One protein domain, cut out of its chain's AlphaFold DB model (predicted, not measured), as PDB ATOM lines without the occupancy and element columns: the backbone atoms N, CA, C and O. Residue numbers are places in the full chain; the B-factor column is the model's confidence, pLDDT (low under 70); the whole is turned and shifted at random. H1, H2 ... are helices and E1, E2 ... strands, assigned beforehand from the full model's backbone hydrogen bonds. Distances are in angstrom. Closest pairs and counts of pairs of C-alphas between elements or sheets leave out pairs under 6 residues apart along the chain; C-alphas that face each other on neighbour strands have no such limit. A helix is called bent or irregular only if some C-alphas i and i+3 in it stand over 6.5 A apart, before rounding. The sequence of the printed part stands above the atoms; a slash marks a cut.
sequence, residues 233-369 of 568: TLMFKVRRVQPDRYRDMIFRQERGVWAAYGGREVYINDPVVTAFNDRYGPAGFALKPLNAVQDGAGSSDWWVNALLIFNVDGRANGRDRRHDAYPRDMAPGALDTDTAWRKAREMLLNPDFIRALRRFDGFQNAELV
ATOM      1  N   THR A 233     149.267 173.112 167.147       97.38
ATOM      2  CA  THR A 233     150.351 173.793 166.426       97.38
ATOM      3  C   THR A 233     150.811 175.028 167.186       97.38
ATOM      4  O   THR A 233     150.066 175.587 167.989       97.38
ATOM      5  N   LEU A 234     152.049 175.451 166.948       97.69
ATOM      6  CA  LEU A 234     152.562 176.730 167.431       97.69
ATOM      7  C   LEU A 234     152.919 177.593 166.225       97.69
ATOM      8  O   LEU A 234     153.782 177.212 165.434       97.69
ATOM      9  N   MET A 235     152.267 178.749 166.094       98.12
ATOM     10  CA  MET A 235     152.643 179.743 165.091       98.12
ATOM     11  C   MET A 235     154.027 180.301 165.415       98.12
ATOM     12  O   MET A 235     154.313 180.632 166.568       98.12
ATOM     13  N   PHE A 236     154.872 180.455 164.403       98.69
ATOM     14  CA  PHE A 236     156.205 181.039 164.541       98.69
ATOM     15  C   PHE A 236     156.507 181.990 163.393       98.69
ATOM     16  O   PHE A 236     155.906 181.888 162.322       98.69
ATOM     17  N   LYS A 237     157.436 182.922 163.619       98.69
ATOM     18  CA  LYS A 237     157.862 183.866 162.592       98.69
ATOM     19  C   LYS A 237     159.126 183.425 161.873       98.69
ATOM     20  O   LYS A 237     160.121 183.044 162.495       98.69
ATOM     21  N   VAL A 238     159.109 183.583 160.557       98.81
ATOM     22  CA  VAL A 238     160.300 183.522 159.705       98.81
ATOM     23  C   VAL A 238     160.439 184.793 158.880       98.81
ATOM     24  O   VAL A 238     159.481 185.532 158.691       98.81
ATOM     25  N   ARG A 239     161.637 185.028 158.358       98.62
ATOM     26  CA  ARG A 239     161.942 186.055 157.357       98.62
ATOM     27  C   ARG A 239     162.566 185.410 156.123       98.62
ATOM     28  O   ARG A 239     162.910 184.231 156.167       98.62
ATOM     29  N   ARG A 240     162.763 186.192 155.054       98.19
ATOM     30  CA  ARG A 240     163.356 185.743 153.770       98.19
ATOM     31  C   ARG A 240     162.527 184.678 153.033       98.19
ATOM     32  O   ARG A 240     163.078 183.862 152.297       98.19
ATOM     33  N   VAL A 241     161.207 184.712 153.208       98.44
ATOM     34  CA  VAL A 241     160.278 184.000 152.320       98.44
ATOM     35  C   VAL A 241     160.301 184.674 150.949       98.44
ATOM     36  O   VAL A 241     160.345 185.902 150.865       98.44
ATOM     37  N   GLN A 242     160.290 183.876 149.885       97.81
ATOM     38  CA  GLN A 242     160.369 184.318 148.497       97.81
ATOM     39  C   GLN A 242     159.065 183.963 147.778       97.81
ATOM     40  O   GLN A 242     158.911 182.828 147.339       97.81
ATOM     41  N   PRO A 243     158.103 184.896 147.681       97.25
ATOM     42  CA  PRO A 243     156.913 184.680 146.873       97.25
ATOM     43  C   PRO A 243     157.264 184.547 145.391       97.25
ATOM     44  O   PRO A 243     157.862 185.452 144.812       97.25
ATOM     45  N   ASP A 244     156.860 183.435 144.783       96.62
ATOM     46  CA  ASP A 244     156.981 183.173 143.348       96.62
ATOM     47  C   ASP A 244     155.959 182.095 142.932       96.62
ATOM     48  O   ASP A 244     155.141 181.626 143.733       96.62
ATOM     49  N   ARG A 245     155.986 181.698 141.662       96.62
ATOM     50  CA  ARG A 245     155.230 180.572 141.123       96.62
ATOM     51  C   ARG A 245     155.999 179.280 141.353       96.62
ATOM     52  O   ARG A 245     156.987 179.001 140.679       96.62
ATOM     53  N   TYR A 246     155.474 178.458 142.248       96.75
ATOM     54  CA  TYR A 246     156.014 177.140 142.548       96.75
ATOM     55  C   TYR A 246     155.032 176.032 142.180       96.75
ATOM     56  O   TYR A 246     153.856 176.280 141.912       96.75
ATOM     57  N   ARG A 247     155.528 174.791 142.138       93.75
ATOM     58  CA  ARG A 247     154.709 173.629 141.775       93.75
ATOM     59  C   ARG A 247     153.869 173.133 142.949       93.75
ATOM     60  O   ARG A 247     152.722 172.757 142.738       93.75
ATOM     61  N   ASP A 248     154.447 173.097 144.148       96.31
ATOM     62  CA  ASP A 248     153.812 172.499 145.332       96.31
ATOM     63  C   ASP A 248     153.303 173.548 146.338       96.31
ATOM     64  O   ASP A 248     152.549 173.230 147.255       96.31
ATOM     65  N   MET A 249     153.680 174.815 146.160       97.25
ATOM     66  CA  MET A 249     153.276 175.933 147.014       97.25
ATOM     67  C   MET A 249     152.523 176.992 146.213       97.25
ATOM     68  O   MET A 249     152.962 177.407 145.141       97.25
ATOM     69  N   ILE A 250     151.407 177.470 146.763       96.75
ATOM     70  CA  ILE A 250     150.623 178.567 146.194       96.75
ATOM     71  C   ILE A 250     150.948 179.837 146.967       96.75
ATOM     72  O   ILE A 250     150.690 179.898 148.165       96.75
ATOM     73  N   PHE A 251     151.447 180.857 146.269       97.62
ATOM     74  CA  PHE A 251     151.578 182.217 146.784       97.62
ATOM     75  C   PHE A 251     150.509 183.115 146.168       97.62
ATOM     76  O   PHE A 251     150.315 183.127 144.951       97.62
ATOM     77  N   ARG A 252     149.825 183.895 147.004       95.81
ATOM     78  CA  ARG A 252     148.858 184.905 146.567       95.81
ATOM     79  C   ARG A 252     148.988 186.171 147.392       95.81
ATOM     80  O   ARG A 252     149.336 186.109 148.568       95.81
ATOM     81  N   GLN A 253     148.682 187.307 146.779       95.12
ATOM     82  CA  GLN A 253     148.679 188.595 147.455       95.12
ATOM     83  C   GLN A 253     147.271 189.174 147.449       95.12
ATOM     84  O   GLN A 253     146.644 189.274 146.396       95.12
ATOM     85  N   GLU A 254     146.792 189.591 148.616       93.88
ATOM     86  CA  GLU A 254     145.512 190.277 148.762       93.88
ATOM     87  C   GLU A 254     145.693 191.509 149.643       93.88
ATOM     88  O   GLU A 254     146.310 191.446 150.703       93.88
ATOM     89  N   ARG A 255     145.195 192.662 149.176       92.88
ATOM     90  CA  ARG A 255     145.376 193.970 149.841       92.88
ATOM     91  C   ARG A 255     146.840 194.271 150.221       92.88
ATOM     92  O   ARG A 255     147.116 194.864 151.256       92.88
ATOM     93  N   GLY A 256     147.786 193.851 149.377       94.38
ATOM     94  CA  GLY A 256     149.221 194.053 149.598       94.38
ATOM     95  C   GLY A 256     149.877 193.069 150.576       94.38
ATOM     96  O   GLY A 256     151.101 193.076 150.686       94.38
ATOM     97  N   VAL A 257     149.106 192.194 151.228       97.31
ATOM     98  CA  VAL A 257     149.609 191.167 152.152       97.31
ATOM     99  C   VAL A 257     149.753 189.848 151.405       97.31
ATOM    100  O   VAL A 257     148.809 189.381 150.762       97.31
ATOM    101  N   TRP A 258     150.934 189.244 151.476       97.56
ATOM    102  CA  TRP A 258     151.155 187.928 150.891       97.56
ATOM    103  C   TRP A 258     150.719 186.791 151.819       97.56
ATOM    104  O   TRP A 258     150.931 186.838 153.028       97.56
ATOM    105  N   ALA A 259     150.187 185.730 151.222       97.38
ATOM    106  CA  ALA A 259     149.919 184.450 151.855       97.38
ATOM    107  C   ALA A 259     150.482 183.304 151.014       97.38
ATOM    108  O   ALA A 259     150.566 183.398 149.786       97.38
ATOM    109  N   ALA A 260     150.836 182.216 151.688       97.12
ATOM    110  CA  ALA A 260     151.352 180.996 151.103       97.12
ATOM    111  C   ALA A 260     150.676 179.774 151.735       97.12
ATOM    112  O   ALA A 260     150.486 179.732 152.950       97.12
ATOM    113  N   TYR A 261     150.320 178.776 150.936       95.56
ATOM    114  CA  TYR A 261     149.825 177.494 151.438       95.56
ATOM    115  C   TYR A 261     150.147 176.362 150.462       95.56
ATOM    116  O   TYR A 261     150.171 176.569 149.247       95.56
ATOM    117  N   GLY A 262     150.405 175.166 150.988       95.44
ATOM    118  CA  GLY A 262     150.755 173.990 150.190       95.44
ATOM    119  C   GLY A 262     151.884 173.176 150.814       95.44
ATOM    120  O   GLY A 262     152.010 173.102 152.037       95.44
ATOM    121  N   GLY A 263     152.709 172.559 149.971       96.94
ATOM    122  CA  GLY A 263     153.856 171.766 150.405       96.94
ATOM    123  C   GLY A 263     153.526 170.291 150.589       96.94
ATOM    124  O   GLY A 263     154.125 169.629 151.437       96.94
ATOM    125  N   ARG A 264     152.513 169.783 149.879       95.44
ATOM    126  CA  ARG A 264     152.036 168.406 150.032       95.44
ATOM    127  C   ARG A 264     153.042 167.418 149.456       95.44
ATOM    128  O   ARG A 264     153.347 166.431 150.117       95.44
ATOM    129  N   GLU A 265     153.552 167.669 148.259       96.81
ATOM    130  CA  GLU A 265     154.530 166.794 147.612       96.81
ATOM    131  C   GLU A 265     155.859 166.779 148.368       96.81
ATOM    132  O   GLU A 265     156.429 165.705 148.564       96.81
ATOM    133  N   VAL A 266     156.319 167.936 148.855       97.56
ATOM    134  CA  VAL A 266     157.505 168.059 149.716       97.56
ATOM    135  C   VAL A 266     157.302 167.282 151.013       97.56
ATOM    136  O   VAL A 266     158.146 166.469 151.376       97.56
ATOM    137  N   TYR A 267     156.169 167.470 151.689       97.38
ATOM    138  CA  TYR A 267     155.854 166.742 152.918       97.38
ATOM    139  C   TYR A 267     155.835 165.217 152.722       97.38
ATOM    140  O   TYR A 267     156.331 164.488 153.580       97.38
ATOM    141  N   ILE A 268     155.276 164.726 151.608       96.44
ATOM    142  CA  ILE A 268     155.155 163.284 151.349       96.44
ATOM    143  C   ILE A 268     156.495 162.670 150.924       96.44
ATOM    144  O   ILE A 268     156.809 161.556 151.346       96.44
ATOM    145  N   ASN A 269     157.262 163.361 150.074       97.19
ATOM    146  CA  ASN A 269     158.343 162.737 149.308       97.19
ATOM    147  C   ASN A 269     159.749 163.275 149.614       97.19
ATOM    148  O   ASN A 269     160.723 162.608 149.259       97.19
ATOM    149  N   ASP A 270     159.906 164.457 150.223       98.31
ATOM    150  CA  ASP A 270     161.241 165.023 150.443       98.31
ATOM    151  C   ASP A 270     161.978 164.281 151.576       98.31
ATOM    152  O   ASP A 270     161.486 164.232 152.708       98.31
ATOM    153  N   PRO A 271     163.177 163.723 151.320       98.31
ATOM    154  CA  PRO A 271     163.881 162.883 152.287       98.31
ATOM    155  C   PRO A 271     164.345 163.638 153.538       98.31
ATOM    156  O   PRO A 271     164.565 163.017 154.573       98.31
ATOM    157  N   VAL A 272     164.514 164.964 153.480       98.69
ATOM    158  CA  VAL A 272     164.918 165.756 154.651       98.69
ATOM    159  C   VAL A 272     163.711 166.011 155.552       98.69
ATOM    160  O   VAL A 272     163.836 165.935 156.775       98.69
ATOM    161  N   VAL A 273     162.539 166.274 154.965       98.62
ATOM    162  CA  VAL A 273     161.292 166.465 155.724       98.62
ATOM    163  C   VAL A 273     160.832 165.155 156.354       98.62
ATOM    164  O   VAL A 273     160.526 165.129 157.547       98.62
ATOM    165  N   THR A 274     160.843 164.052 155.602       98.44
ATOM    166  CA  THR A 274     160.466 162.739 156.144       98.44
ATOM    167  C   THR A 274     161.446 162.270 157.217       98.44
ATOM    168  O   THR A 274     160.998 161.837 158.273       98.44
ATOM    169  N   ALA A 275     162.759 162.474 157.045       98.56
ATOM    170  CA  ALA A 275     163.743 162.165 158.086       98.56
ATOM    171  C   ALA A 275     163.559 163.008 159.361       98.56
ATOM    172  O   ALA A 275     163.735 162.490 160.466       98.56
ATOM    173  N   PHE A 276     163.193 164.291 159.240       98.69
ATOM    174  CA  PHE A 276     162.831 165.112 160.399       98.69
ATOM    175  C   PHE A 276     161.615 164.516 161.121       98.69
ATOM    176  O   PHE A 276     161.666 164.279 162.328       98.69
ATOM    177  N   ASN A 277     160.547 164.217 160.379       98.62
ATOM    178  CA  ASN A 277     159.321 163.664 160.943       98.62
ATOM    179  C   ASN A 277     159.544 162.288 161.584       98.62
ATOM    180  O   ASN A 277     159.048 162.050 162.677       98.62
ATOM    181  N   ASP A 278     160.320 161.402 160.965       98.31
ATOM    182  CA  ASP A 278     160.650 160.083 161.515       98.31
ATOM    183  C   ASP A 278     161.474 160.173 162.797       98.31
ATOM    184  O   ASP A 278     161.271 159.398 163.733       98.31
ATOM    185  N   ARG A 279     162.389 161.144 162.865       98.31
ATOM    186  CA  ARG A 279     163.253 161.345 164.028       98.31
ATOM    187  C   ARG A 279     162.505 161.939 165.218       98.31
ATOM    188  O   ARG A 279     162.733 161.513 166.350       98.31
ATOM    189  N   TYR A 280     161.670 162.949 164.984       98.44
ATOM    190  CA  TYR A 280     161.058 163.744 166.055       98.44
ATOM    191  C   TYR A 280     159.585 163.407 166.311       98.44
ATOM    192  O   TYR A 280     159.069 163.713 167.388       98.44
ATOM    193  N   GLY A 281     158.932 162.710 165.382       97.31
ATOM    194  CA  GLY A 281     157.542 162.271 165.472       97.31
ATOM    195  C   GLY A 281     157.239 161.449 166.722       97.31
ATOM    196  O   GLY A 281     156.347 161.837 167.478       97.31
ATOM    197  N   PRO A 282     158.026 160.396 167.029       95.19
ATOM    198  CA  PRO A 282     157.868 159.621 168.263       95.19
ATOM    199  C   PRO A 282     158.065 160.443 169.548       95.19
ATOM    200  O   PRO A 282     157.556 160.074 170.603       95.19
ATOM    201  N   ALA A 283     158.787 161.567 169.471       94.69
ATOM    202  CA  ALA A 283     158.963 162.513 170.576       94.69
ATOM    203  C   ALA A 283     157.872 163.604 170.623       94.69
ATOM    204  O   ALA A 283     157.906 164.466 171.503       94.69
ATOM    205  N   GLY A 284     156.908 163.562 169.699       96.19
ATOM    206  CA  GLY A 284     155.733 164.425 169.664       96.19
ATOM    207  C   GLY A 284     155.787 165.579 168.663       96.19
ATOM    208  O   GLY A 284     154.911 166.435 168.739       96.19
ATOM    209  N   PHE A 285     156.746 165.626 167.730       98.38
ATOM    210  CA  PHE A 285     156.887 166.743 166.782       98.38
ATOM    211  C   PHE A 285     156.978 166.289 165.327       98.38
ATOM    212  O   PHE A 285     157.779 165.423 164.994       98.38
ATOM    213  N   ALA A 286     156.221 166.929 164.441       98.44
ATOM    214  CA  ALA A 286     156.332 166.714 162.999       98.44
ATOM    215  C   ALA A 286     156.018 167.994 162.218       98.44
ATOM    216  O   ALA A 286     155.296 168.866 162.692       98.44
ATOM    217  N   LEU A 287     156.533 168.099 161.002       98.12
ATOM    218  CA  LEU A 287     156.109 169.070 160.006       98.12
ATOM    219  C   LEU A 287     154.913 168.533 159.221       98.12
ATOM    220  O   LEU A 287     154.902 167.370 158.815       98.12
ATOM    221  N   LYS A 288     153.949 169.412 158.958       96.81
ATOM    222  CA  LYS A 288     152.849 169.220 158.002       96.81
ATOM    223  C   LYS A 288     152.991 170.187 156.814       96.81
ATOM    224  O   LYS A 288     153.769 171.140 156.918       96.81
ATOM    225  N   PRO A 289     152.203 170.023 155.733       96.31
ATOM    226  CA  PRO A 289     152.001 171.084 154.749       96.31
ATOM    227  C   PRO A 289     151.642 172.403 155.439       96.31
ATOM    228  O   PRO A 289     150.900 172.436 156.435       96.31
ATOM    229  N   LEU A 290     152.238 173.485 154.954       95.12
ATOM    230  CA  LEU A 290     152.294 174.738 155.691       95.12
ATOM    231  C   LEU A 290     151.280 175.746 155.169       95.12
ATOM    232  O   LEU A 290     150.975 175.780 153.980       95.12
ATOM    233  N   ASN A 291     150.814 176.589 156.089       94.94
ATOM    234  CA  ASN A 291     150.143 177.850 155.791       94.94
ATOM    235  C   ASN A 291     151.026 178.967 156.347       94.94
ATOM    236  O   ASN A 291     151.539 178.837 157.460       94.94
ATOM    237  N   ALA A 292     151.204 180.055 155.609       97.88
ATOM    238  CA  ALA A 292     151.983 181.200 156.050       97.88
ATOM    239  C   ALA A 292     151.417 182.512 155.514       97.88
ATOM    240  O   ALA A 292     150.848 182.552 154.425       97.88
ATOM    241  N   VAL A 293     151.591 183.595 156.263       98.12
ATOM    242  CA  VAL A 293     151.115 184.928 155.879       98.12
ATOM    243  C   VAL A 293     152.088 185.989 156.368       98.12
ATOM    244  O   VAL A 293     152.557 185.944 157.507       98.12
ATOM    245  N   GLN A 294     152.360 186.962 155.509       97.75
ATOM    246  CA  GLN A 294     153.170 188.131 155.813       97.75
ATOM    247  C   GLN A 294     152.556 188.913 156.987       97.75
ATOM    248  O   GLN A 294     151.344 189.111 157.043       97.75
ATOM    249  N   ASP A 295     153.370 189.372 157.934       97.44
ATOM    250  CA  ASP A 295     152.921 190.096 159.130       97.44
ATOM    251  C   ASP A 295     152.550 191.557 158.813       97.44
ATOM    252  O   ASP A 295     153.151 192.507 159.316       97.44
ATOM    253  N   GLY A 296     151.575 191.731 157.921       95.50
ATOM    254  CA  GLY A 296     151.184 193.006 157.328       95.50
ATOM    255  C   GLY A 296     151.894 193.311 156.007       95.50
ATOM    256  O   GLY A 296     152.934 192.742 155.669       95.50
ATOM    257  N   ALA A 297     151.309 194.229 155.236       94.69
ATOM    258  CA  ALA A 297     151.805 194.591 153.913       94.69
ATOM    259  C   ALA A 297     153.236 195.149 153.992       94.69
ATOM    260  O   ALA A 297     153.527 196.042 154.787       94.69
ATOM    261  N   GLY A 298     154.131 194.613 153.161       93.75
ATOM    262  CA  GLY A 298     155.532 195.046 153.093       93.75
ATOM    263  C   GLY A 298     156.437 194.544 154.226       93.75
ATOM    264  O   GLY A 298     157.635 194.817 154.190       93.75
ATOM    265  N   SER A 299     155.916 193.790 155.200       96.81
ATOM    266  CA  SER A 299     156.735 193.206 156.269       96.81
ATOM    267  C   SER A 299     157.702 192.143 155.732       96.81
ATOM    268  O   SER A 299     157.342 191.327 154.883       96.81
ATOM    269  N   SER A 300     158.937 192.104 156.232       96.38
ATOM    270  CA  SER A 300     159.867 191.002 155.934       96.38
ATOM    271  C   SER A 300     159.496 189.698 156.636       96.38
ATOM    272  O   SER A 300     159.996 188.634 156.261       96.38
ATOM    273  N   ASP A 301     158.660 189.799 157.664       98.25
ATOM    274  CA  ASP A 301     158.354 188.728 158.591       98.25
ATOM    275  C   ASP A 301     157.040 188.054 158.214       98.25
ATOM    276  O   ASP A 301     156.090 188.692 157.762       98.25
ATOM    277  N   TRP A 302     156.991 186.748 158.430       98.56
ATOM    278  CA  TRP A 302     155.884 185.881 158.065       98.56
ATOM    279  C   TRP A 302     155.531 184.984 159.229       98.56
ATOM    280  O   TRP A 302     156.402 184.307 159.768       98.56
ATOM    281  N   TRP A 303     154.253 184.936 159.571       98.69
ATOM    282  CA  TRP A 303     153.697 183.922 160.455       98.69
ATOM    283  C   TRP A 303     153.544 182.607 159.698       98.69
ATOM    284  O   TRP A 303     153.080 182.608 158.560       98.69
ATOM    285  N   VAL A 304     153.931 181.492 160.318       98.62
ATOM    286  CA  VAL A 304     153.919 180.155 159.710       98.62
ATOM    287  C   VAL A 304     153.256 179.146 160.645       98.62
ATOM    288  O   VAL A 304     153.594 179.061 161.825       98.62
ATOM    289  N   ASN A 305     152.356 178.339 160.083       97.69
ATOM    290  CA  ASN A 305     151.733 177.180 160.710       97.69
ATOM    291  C   ASN A 305     152.206 175.880 160.035       97.69
ATOM    292  O   ASN A 305     151.632 175.457 159.025       97.69
ATOM    293  N   ALA A 306     153.221 175.226 160.604       97.44
ATOM    294  CA  ALA A 306     153.777 173.985 160.049       97.44
ATOM    295  C   ALA A 306     154.181 172.928 161.091       97.44
ATOM    296  O   ALA A 306     154.236 171.751 160.749       97.44
ATOM    297  N   LEU A 307     154.462 173.321 162.339       98.25
ATOM    298  CA  LEU A 307     154.926 172.410 163.387       98.25
ATOM    299  C   LEU A 307     153.737 171.824 164.158       98.25
ATOM    300  O   LEU A 307     153.074 172.538 164.911       98.25
ATOM    301  N   LEU A 308     153.493 170.530 163.974       98.38
ATOM    302  CA  LEU A 308     152.570 169.725 164.769       98.38
ATOM    303  C   LEU A 308     153.196 169.353 166.113       98.38
ATOM    304  O   LEU A 308     154.378 169.005 166.180       98.38
ATOM    305  N   ILE A 309     152.369 169.371 167.155       98.44
ATOM    306  CA  ILE A 309     152.707 168.949 168.511       98.44
ATOM    307  C   ILE A 309     151.666 167.915 168.946       98.44
ATOM    308  O   ILE A 309     150.489 168.232 169.139       98.44
ATOM    309  N   PHE A 310     152.091 166.663 169.067       97.38
ATOM    310  CA  PHE A 310     151.228 165.550 169.447       97.38
ATOM    311  C   PHE A 310     151.116 165.405 170.963       97.38
ATOM    312  O   PHE A 310     151.987 165.836 171.718       97.38
ATOM    313  N   ASN A 311     150.059 164.711 171.390       95.44
ATOM    314  CA  ASN A 311     149.827 164.352 172.788       95.44
ATOM    315  C   ASN A 311     149.724 165.572 173.722       95.44
ATOM    316  O   ASN A 311     150.215 165.531 174.845       95.44
ATOM    317  N   VAL A 312     149.114 166.663 173.256       97.25
ATOM    318  CA  VAL A 312     148.785 167.824 174.092       97.25
ATOM    319  C   VAL A 312     147.361 167.652 174.611       97.25
ATOM    320  O   VAL A 312     146.458 167.390 173.819       97.25
ATOM    321  N   ASP A 313     147.154 167.799 175.919       97.06
ATOM    322  CA  ASP A 313     145.810 167.922 176.484       97.06
ATOM    323  C   ASP A 313     145.509 169.406 176.712       97.06
ATOM    324  O   ASP A 313     146.029 170.024 177.640       97.06
ATOM    325  N   GLY A 314     144.663 169.991 175.865       96.31
ATOM    326  CA  GLY A 314     144.291 171.404 175.920       96.31
ATOM    327  C   GLY A 314     143.603 171.826 177.220       96.31
ATOM    328  O   GLY A 314     143.586 173.007 177.542       96.31
ATOM    329  N   ARG A 315     143.086 170.870 178.002       96.19
ATOM    330  CA  ARG A 315     142.485 171.106 179.324       96.19
ATOM    331  C   ARG A 315     143.540 171.293 180.416       96.19
ATOM    332  O   ARG A 315     143.219 171.775 181.505       96.19
ATOM    333  N   ALA A 316     144.759 170.814 180.170       96.81
ATOM    334  CA  ALA A 316     145.848 170.778 181.127       96.81
ATOM    335  C   ALA A 316     146.727 172.014 180.963       96.81
ATOM    336  O   ALA A 316     147.436 172.167 179.972       96.81
ATOM    337  N   ASN A 317     146.712 172.876 181.973       95.94
ATOM    338  CA  ASN A 317     147.560 174.055 182.026       95.94
ATOM    339  C   ASN A 317     148.638 173.875 183.102       95.94
ATOM    340  O   ASN A 317     148.359 173.368 184.192       95.94
ATOM    341  N   GLY A 318     149.864 174.326 182.840       94.81
ATOM    342  CA  GLY A 318     150.998 174.190 183.758       94.81
ATOM    343  C   GLY A 318     150.736 174.834 185.122       94.81
ATOM    344  O   GLY A 318     151.073 174.243 186.154       94.81
ATOM    345  N   ARG A 319     150.048 175.986 185.132       94.19
ATOM    346  CA  ARG A 319     149.589 176.686 186.349       94.19
ATOM    347  C   ARG A 319     148.715 175.826 187.264       94.19
ATOM    348  O   ARG A 319     148.724 176.017 188.476       94.19
ATOM    349  N   ASP A 320     147.999 174.849 186.713       95.31
ATOM    350  CA  ASP A 320     147.029 174.045 187.452       95.31
ATOM    351  C   ASP A 320     147.618 172.765 188.058       95.31
ATOM    352  O   ASP A 320     146.938 172.157 188.869       95.31
ATOM    353  N   ARG A 321     148.853 172.332 187.744       91.81
ATOM    354  CA  ARG A 321     149.378 170.975 188.078       91.81
ATOM    355  C   ARG A 321     149.191 170.492 189.526       91.81
ATOM    356  O   ARG A 321     149.257 169.293 189.780       91.81
ATOM    357  N   ARG A 322     149.027 171.401 190.488       87.56
ATOM    358  CA  ARG A 322     148.828 171.098 191.921       87.56
ATOM    359  C   ARG A 322     147.420 171.434 192.437       87.56
ATOM    360  O   ARG A 322     147.196 171.413 193.647       87.56
ATOM    361  N   HIS A 323     146.495 171.731 191.532       88.06
ATOM    362  CA  HIS A 323     145.137 172.201 191.776       88.06
ATOM    363  C   HIS A 323     144.116 171.255 191.133       88.06
ATOM    364  O   HIS A 323     144.406 170.550 190.168       88.06
ATOM    365  N   ASP A 324     142.887 171.268 191.647       86.50
ATOM    366  CA  ASP A 324     141.807 170.387 191.177       86.50
ATOM    367  C   ASP A 324     141.341 170.668 189.739       86.50
ATOM    368  O   ASP A 324     140.676 169.826 189.138       86.50
ATOM    369  N   ALA A 325     141.686 171.832 189.179       90.69
ATOM    370  CA  ALA A 325     141.391 172.168 187.789       90.69
ATOM    371  C   ALA A 325     142.218 171.338 186.785       90.69
ATOM    372  O   ALA A 325     141.790 171.165 185.637       90.69
ATOM    373  N   TYR A 326     143.369 170.796 187.204       94.62
ATOM    374  CA  TYR A 326     144.209 169.970 186.342       94.62
ATOM    375  C   TYR A 326     143.542 168.612 186.075       94.62
ATOM    376  O   TYR A 326     143.149 167.925 187.026       94.62
ATOM    377  N   PRO A 327     143.391 168.200 184.802       93.06
ATOM    378  CA  PRO A 327     142.753 166.933 184.463       93.06
ATOM    379  C   PRO A 327     143.542 165.746 185.031       93.06
ATOM    380  O   PRO A 327     144.767 165.684 184.945       93.06
ATOM    381  N   ARG A 328     142.820 164.789 185.621       89.31
ATOM    382  CA  ARG A 328     143.395 163.563 186.208       89.31
ATOM    383  C   ARG A 328     143.330 162.362 185.261       89.31
ATOM    384  O   ARG A 328     143.916 161.329 185.545       89.31
ATOM    385  N   ASP A 329     142.611 162.519 184.160       89.56
ATOM    386  CA  ASP A 329     142.252 161.521 183.151       89.56
ATOM    387  C   ASP A 329     143.000 161.749 181.823       89.56
ATOM    388  O   ASP A 329     142.522 161.364 180.760       89.56
ATOM    389  N   MET A 330     144.148 162.437 181.856       91.50
ATOM    390  CA  MET A 330     144.936 162.684 180.647       91.50
ATOM    391  C   MET A 330     145.487 161.378 180.068       91.50
ATOM    392  O   MET A 330     145.870 160.468 180.808       91.50
ATOM    393  N   ALA A 331     145.636 161.328 178.744       88.75
ATOM    394  CA  ALA A 331     146.317 160.218 178.091       88.75
ATOM    395  C   ALA A 331     147.764 160.052 178.613       88.75
ATOM    396  O   ALA A 331     148.441 161.046 178.909       88.75
ATOM    397  N   PRO A 332     148.294 158.817 178.695       87.50
ATOM    398  CA  PRO A 332     149.671 158.586 179.114       87.50
ATOM    399  C   PRO A 332     150.689 159.409 178.311       87.50
ATOM    400  O   PRO A 332     150.662 159.459 177.078       87.50
ATOM    401  N   GLY A 333     151.596 160.068 179.033       89.81
ATOM    402  CA  GLY A 333     152.629 160.929 178.453       89.81
ATOM    403  C   GLY A 333     152.116 162.249 177.869       89.81
ATOM    404  O   GLY A 333     152.898 162.927 177.199       89.81
ATOM    405  N   ALA A 334     150.838 162.598 178.066       93.75
ATOM    406  CA  ALA A 334     150.288 163.856 177.579       93.75
ATOM    407  C   ALA A 334     150.991 165.060 178.215       93.75
ATOM    408  O   ALA A 334     151.381 165.043 179.386       93.75
ATOM    409  N   LEU A 335     151.161 166.106 177.414       96.25
ATOM    410  CA  LEU A 335     151.747 167.375 177.809       96.25
ATOM    411  C   LEU A 335     150.637 168.365 178.157       96.25
ATOM    412  O   LEU A 335     149.653 168.478 177.424       96.25
ATOM    413  N   ASP A 336     150.844 169.132 179.226       96.69
ATOM    414  CA  ASP A 336     150.125 170.392 179.407       96.69
ATOM    415  C   ASP A 336     150.540 171.430 178.353       96.69
ATOM    416  O   ASP A 336     151.625 171.353 177.757       96.69
ATOM    417  N   THR A 337     149.664 172.408 178.134       96.31
ATOM    418  CA  THR A 337     149.796 173.447 177.107       96.31
ATOM    419  C   THR A 337     151.085 174.259 177.255       96.31
ATOM    420  O   THR A 337     151.778 174.482 176.261       96.31
ATOM    421  N   ASP A 338     151.477 174.631 178.476       95.56
ATOM    422  CA  ASP A 338     152.714 175.376 178.754       95.56
ATOM    423  C   ASP A 338     153.978 174.559 178.432       95.56
ATOM    424  O   ASP A 338     154.938 175.064 177.841       95.56
ATOM    425  N   THR A 339     153.994 173.270 178.784       96.25
ATOM    426  CA  THR A 339     155.117 172.371 178.471       96.25
ATOM    427  C   THR A 339     155.241 172.145 176.980       96.25
ATOM    428  O   THR A 339     156.352 172.188 176.449       96.25
ATOM    429  N   ALA A 340     154.120 171.903 176.306       97.44
ATOM    430  CA  ALA A 340     154.074 171.745 174.862       97.44
ATOM    431  C   ALA A 340     154.560 173.016 174.150       97.44
ATOM    432  O   ALA A 340     155.405 172.925 173.261       97.44
ATOM    433  N   TRP A 341     154.123 174.197 174.599       97.44
ATOM    434  CA  TRP A 341     154.577 175.487 174.076       97.44
ATOM    435  C   TRP A 341     156.092 175.678 174.227       97.44
ATOM    436  O   TRP A 341     156.779 175.988 173.251       97.44
ATOM    437  N   ARG A 342     156.648 175.414 175.417       96.31
ATOM    438  CA  ARG A 342     158.094 175.531 175.662       96.31
ATOM    439  C   ARG A 342     158.901 174.552 174.810       96.31
ATOM    440  O   ARG A 342     159.847 174.963 174.143       96.31
ATOM    441  N   LYS A 343     158.514 173.273 174.785       97.31
ATOM    442  CA  LYS A 343     159.210 172.256 173.981       97.31
ATOM    443  C   LYS A 343     159.128 172.548 172.482       97.31
ATOM    444  O   LYS A 343     160.085 172.296 171.761       97.31
ATOM    445  N   ALA A 344     158.016 173.105 172.003       98.12
ATOM    446  CA  ALA A 344     157.901 173.529 170.614       98.12
ATOM    447  C   ALA A 344     158.884 174.663 170.285       98.12
ATOM    448  O   ALA A 344     159.538 174.607 169.250       98.12
ATOM    449  N   ARG A 345     159.075 175.643 171.179       97.75
ATOM    450  CA  ARG A 345     160.104 176.689 171.009       97.75
ATOM    451  C   ARG A 345     161.521 176.121 170.984       97.75
ATOM    452  O   ARG A 345     162.320 176.536 170.151       97.75
ATOM    453  N   GLU A 346     161.815 175.153 171.848       97.50
ATOM    454  CA  GLU A 346     163.085 174.414 171.823       97.50
ATOM    455  C   GLU A 346     163.269 173.676 170.481       97.50
ATOM    456  O   GLU A 346     164.341 173.738 169.882       97.50
ATOM    457  N   MET A 347     162.210 173.042 169.958       98.56
ATOM    458  CA  MET A 347     162.228 172.363 168.659       98.56
ATOM    459  C   MET A 347     162.457 173.328 167.490       98.56
ATOM    460  O   MET A 347     163.193 172.991 166.569       98.56
ATOM    461  N   LEU A 348     161.881 174.533 167.523       98.62
ATOM    462  CA  LEU A 348     162.124 175.540 166.485       98.62
ATOM    463  C   LEU A 348     163.615 175.895 166.395       98.62
ATOM    464  O   LEU A 348     164.149 175.999 165.297       98.62
ATOM    465  N   LEU A 349     164.312 176.014 167.529       98.25
ATOM    466  CA  LEU A 349     165.753 176.300 167.559       98.25
ATOM    467  C   LEU A 349     166.631 175.112 167.135       98.25
ATOM    468  O   LEU A 349     167.832 175.287 166.917       98.25
ATOM    469  N   ASN A 350     166.066 173.910 167.001       98.25
ATOM    470  CA  ASN A 350     166.806 172.755 166.515       98.25
ATOM    471  C   ASN A 350     167.256 172.997 165.058       98.25
ATOM    472  O   ASN A 350     166.418 173.248 164.189       98.25
ATOM    473  N   PRO A 351     168.555 172.862 164.731       98.25
ATOM    474  CA  PRO A 351     169.034 173.046 163.365       98.25
ATOM    475  C   PRO A 351     168.348 172.137 162.337       98.25
ATOM    476  O   PRO A 351     168.301 172.481 161.159       98.25
ATOM    477  N   ASP A 352     167.853 170.966 162.740       98.62
ATOM    478  CA  ASP A 352     167.141 170.038 161.856       98.62
ATOM    479  C   ASP A 352     165.800 170.622 161.398       98.62
ATOM    480  O   ASP A 352     165.421 170.432 160.242       98.62
ATOM    481  N   PHE A 353     165.125 171.381 162.267       98.75
ATOM    482  CA  PHE A 353     163.838 172.002 161.966       98.75
ATOM    483  C   PHE A 353     163.958 172.981 160.800       98.75
ATOM    484  O   PHE A 353     163.276 172.828 159.786       98.75
ATOM    485  N   ILE A 354     164.864 173.961 160.896       98.56
ATOM    486  CA  ILE A 354     164.997 174.973 159.842       98.56
ATOM    487  C   ILE A 354     165.523 174.362 158.536       98.56
ATOM    488  O   ILE A 354     165.138 174.805 157.457       98.56
ATOM    489  N   ARG A 355     166.351 173.305 158.607       98.75
ATOM    490  CA  ARG A 355     166.789 172.561 157.413       98.75
ATOM    491  C   ARG A 355     165.624 171.872 156.710       98.75
ATOM    492  O   ARG A 355     165.577 171.914 155.484       98.75
ATOM    493  N   ALA A 356     164.696 171.279 157.459       98.81
ATOM    494  CA  ALA A 356     163.496 170.667 156.899       98.81
ATOM    495  C   ALA A 356     162.505 171.719 156.369       98.81
ATOM    496  O   ALA A 356     162.003 171.575 155.257       98.81
ATOM    497  N   LEU A 357     162.285 172.827 157.086       98.75
ATOM    498  CA  LEU A 357     161.415 173.917 156.623       98.75
ATOM    499  C   LEU A 357     161.900 174.531 155.297       98.75
ATOM    500  O   LEU A 357     161.095 174.835 154.423       98.75
ATOM    501  N   ARG A 358     163.218 174.657 155.106       98.75
ATOM    502  CA  ARG A 358     163.821 175.179 153.864       98.75
ATOM    503  C   ARG A 358     163.628 174.281 152.638       98.75
ATOM    504  O   ARG A 358     164.025 174.663 151.541       98.75
ATOM    505  N   ARG A 359     163.047 173.090 152.797       98.62
ATOM    506  CA  ARG A 359     162.681 172.219 151.671       98.62
ATOM    507  C   ARG A 359     161.382 172.642 150.999       98.62
ATOM    508  O   ARG A 359     161.161 172.271 149.854       98.62
ATOM    509  N   PHE A 360     160.543 173.409 151.691       98.56
ATOM    510  CA  PHE A 360     159.301 173.917 151.128       98.56
ATOM    511  C   PHE A 360     159.586 175.046 150.134       98.56
ATOM    512  O   PHE A 360     160.401 175.939 150.384       98.56
ATOM    513  N   ASP A 361     158.895 175.002 149.001       98.00
ATOM    514  CA  ASP A 361     159.016 175.983 147.930       98.00
ATOM    515  C   ASP A 361     158.735 177.418 148.431       98.00
ATOM    516  O   ASP A 361     157.726 177.685 149.083       98.00
ATOM    517  N   GLY A 362     159.649 178.352 148.156       98.06
ATOM    518  CA  GLY A 362     159.604 179.743 148.626       98.06
ATOM    519  C   GLY A 362     160.196 179.961 150.023       98.06
ATOM    520  O   GLY A 362     160.359 181.103 150.452       98.06
ATOM    521  N   PHE A 363     160.569 178.894 150.737       98.62
ATOM    522  CA  PHE A 363     161.163 178.947 152.079       98.62
ATOM    523  C   PHE A 363     162.650 178.578 152.093       98.62
ATOM    524  O   PHE A 363     163.240 178.478 153.165       98.62
ATOM    525  N   GLN A 364     163.299 178.418 150.938       98.38
ATOM    526  CA  GLN A 364     164.680 177.925 150.831       98.38
ATOM    527  C   GLN A 364     165.690 178.780 151.609       98.38
ATOM    528  O   GLN A 364     166.659 178.259 152.161       98.38
ATOM    529  N   ASN A 365     165.426 180.085 151.703       98.31
ATOM    530  CA  ASN A 365     166.251 181.048 152.434       98.31
ATOM    531  C   ASN A 365     165.659 181.447 153.791       98.31
ATOM    532  O   ASN A 365     166.178 182.362 154.430       98.31
ATOM    533  N   ALA A 366     164.592 180.775 154.240       98.50
ATOM    534  CA  ALA A 366     163.872 181.144 155.447       98.50
ATOM    535  C   ALA A 366     164.786 181.126 156.675       98.50
ATOM    536  O   ALA A 366     165.610 180.225 156.862       98.50
ATOM    537  N   GLU A 367     164.623 182.118 157.536       98.62
ATOM    538  CA  GLU A 367     165.324 182.235 158.813       98.62
ATOM    539  C   GLU A 367     164.313 182.494 159.913       98.62
ATOM    540  O   GLU A 367     163.397 183.292 159.722       98.62
ATOM    541  N   LEU A 368     164.488 181.854 161.069       98.62
ATOM    542  CA  LEU A 368     163.673 182.164 162.237       98.62
ATOM    543  C   LEU A 368     163.875 183.621 162.644       98.62
ATOM    544  O   LEU A 368     164.999 184.124 162.697       98.62
ATOM    545  N   VAL A 369     162.777 184.299 162.954       98.62
ATOM    546  CA  VAL A 369     162.842 185.588 163.636       98.62
ATOM    547  C   VAL A 369     163.072 185.300 165.114       98.62
ATOM    548  O   VAL A 369     162.296 184.565 165.720       98.62
TER     549      VAL A 369
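Overview. This is residues 233 to 369 of the 568 residues of the protein "FAD dependent oxidoreductase" of Moorella humiferrea (UniProt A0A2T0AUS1). A strongly twisted wall of five strands, with E4 bending by 74 degrees, has H3 and H4 on one face, in two layers, helices on one face of a sheet; H2 lies beside E4 at the sheet's level, and H1 makes a corner with it. The long link of residues 310 to 336 reaches away and makes one end of the longest axis. The printed part has 137 residues, with named elements in the order E1 E2 E3 H1 H2 E4 E5 H3 H4; the class is mixed, and the antiparallel sheet runs E1 E5 E4 E3 E2. It is compact, with a radius of gyration of the C-alphas of 16.6 A, and only just elongated, spanning 52 by 34 by 21 A.

Arrangement. Start at edge strand E1, residues 236 to 239, where N 238 and O 302 of E5, residues 301 to 309, are within hydrogen-bond range at 2.9 A. Residues 367 to 368 pair antiparallel with 238 to 239. E5 forms a hairpin with E4, residues 285 to 294; see N 305 and O 291, 2.8 A. Next comes E3, residues 257 to 262, with N 260 and O 292 at 2.8 A, then its hairpin partner E2, residues 249 to 254, with N 259 and O 252 at 2.8 A. H1, residues 264 to 269, only grazes the sheet. H2, residues 271 to 283, is irregular, C-alphas 279 and 282 being 7.1 A apart. H1 and H2 touch only at the corner, about perpendicular at 90 degrees, closest at C-alphas Tyr 267 and Val 273, 6.1 A. H3, residues 337 to 348, has a height over the sheet of 7.1 A and only just lies over E5, with 3 C-alphas. H2, with residues 272 to 276 alone, touches H4, residues 351 to 357, at a steep tilt of 59 degrees, opposite ways; the closest C-alphas, Val 273 and Ala 356, are 4.9 A apart. In H1, H3 and H4 every O i to N i+4 pair is within hydrogen-bond range; in H2, 7 of 9 are.

Along the chain. Find C-alpha 236 at (156.205, 181.039, 164.541), where E1 begins. E4 spans 24.3 A, E5 22.8 A, H2 18.9 A, E3 17.3 A, and E2 and H3 16.4 A each. H4 ends at C-alpha 357, (161.415, 173.917, 156.623).

Size, cuts and confidence. Look to Arg 245 and Asp 324 for the C-alphas farthest apart, 52.8 A. The printed part has no cut; the link E5 to H3 is long. Mean pLDDT of the printed part is 96.5, and no printed residue is under 70.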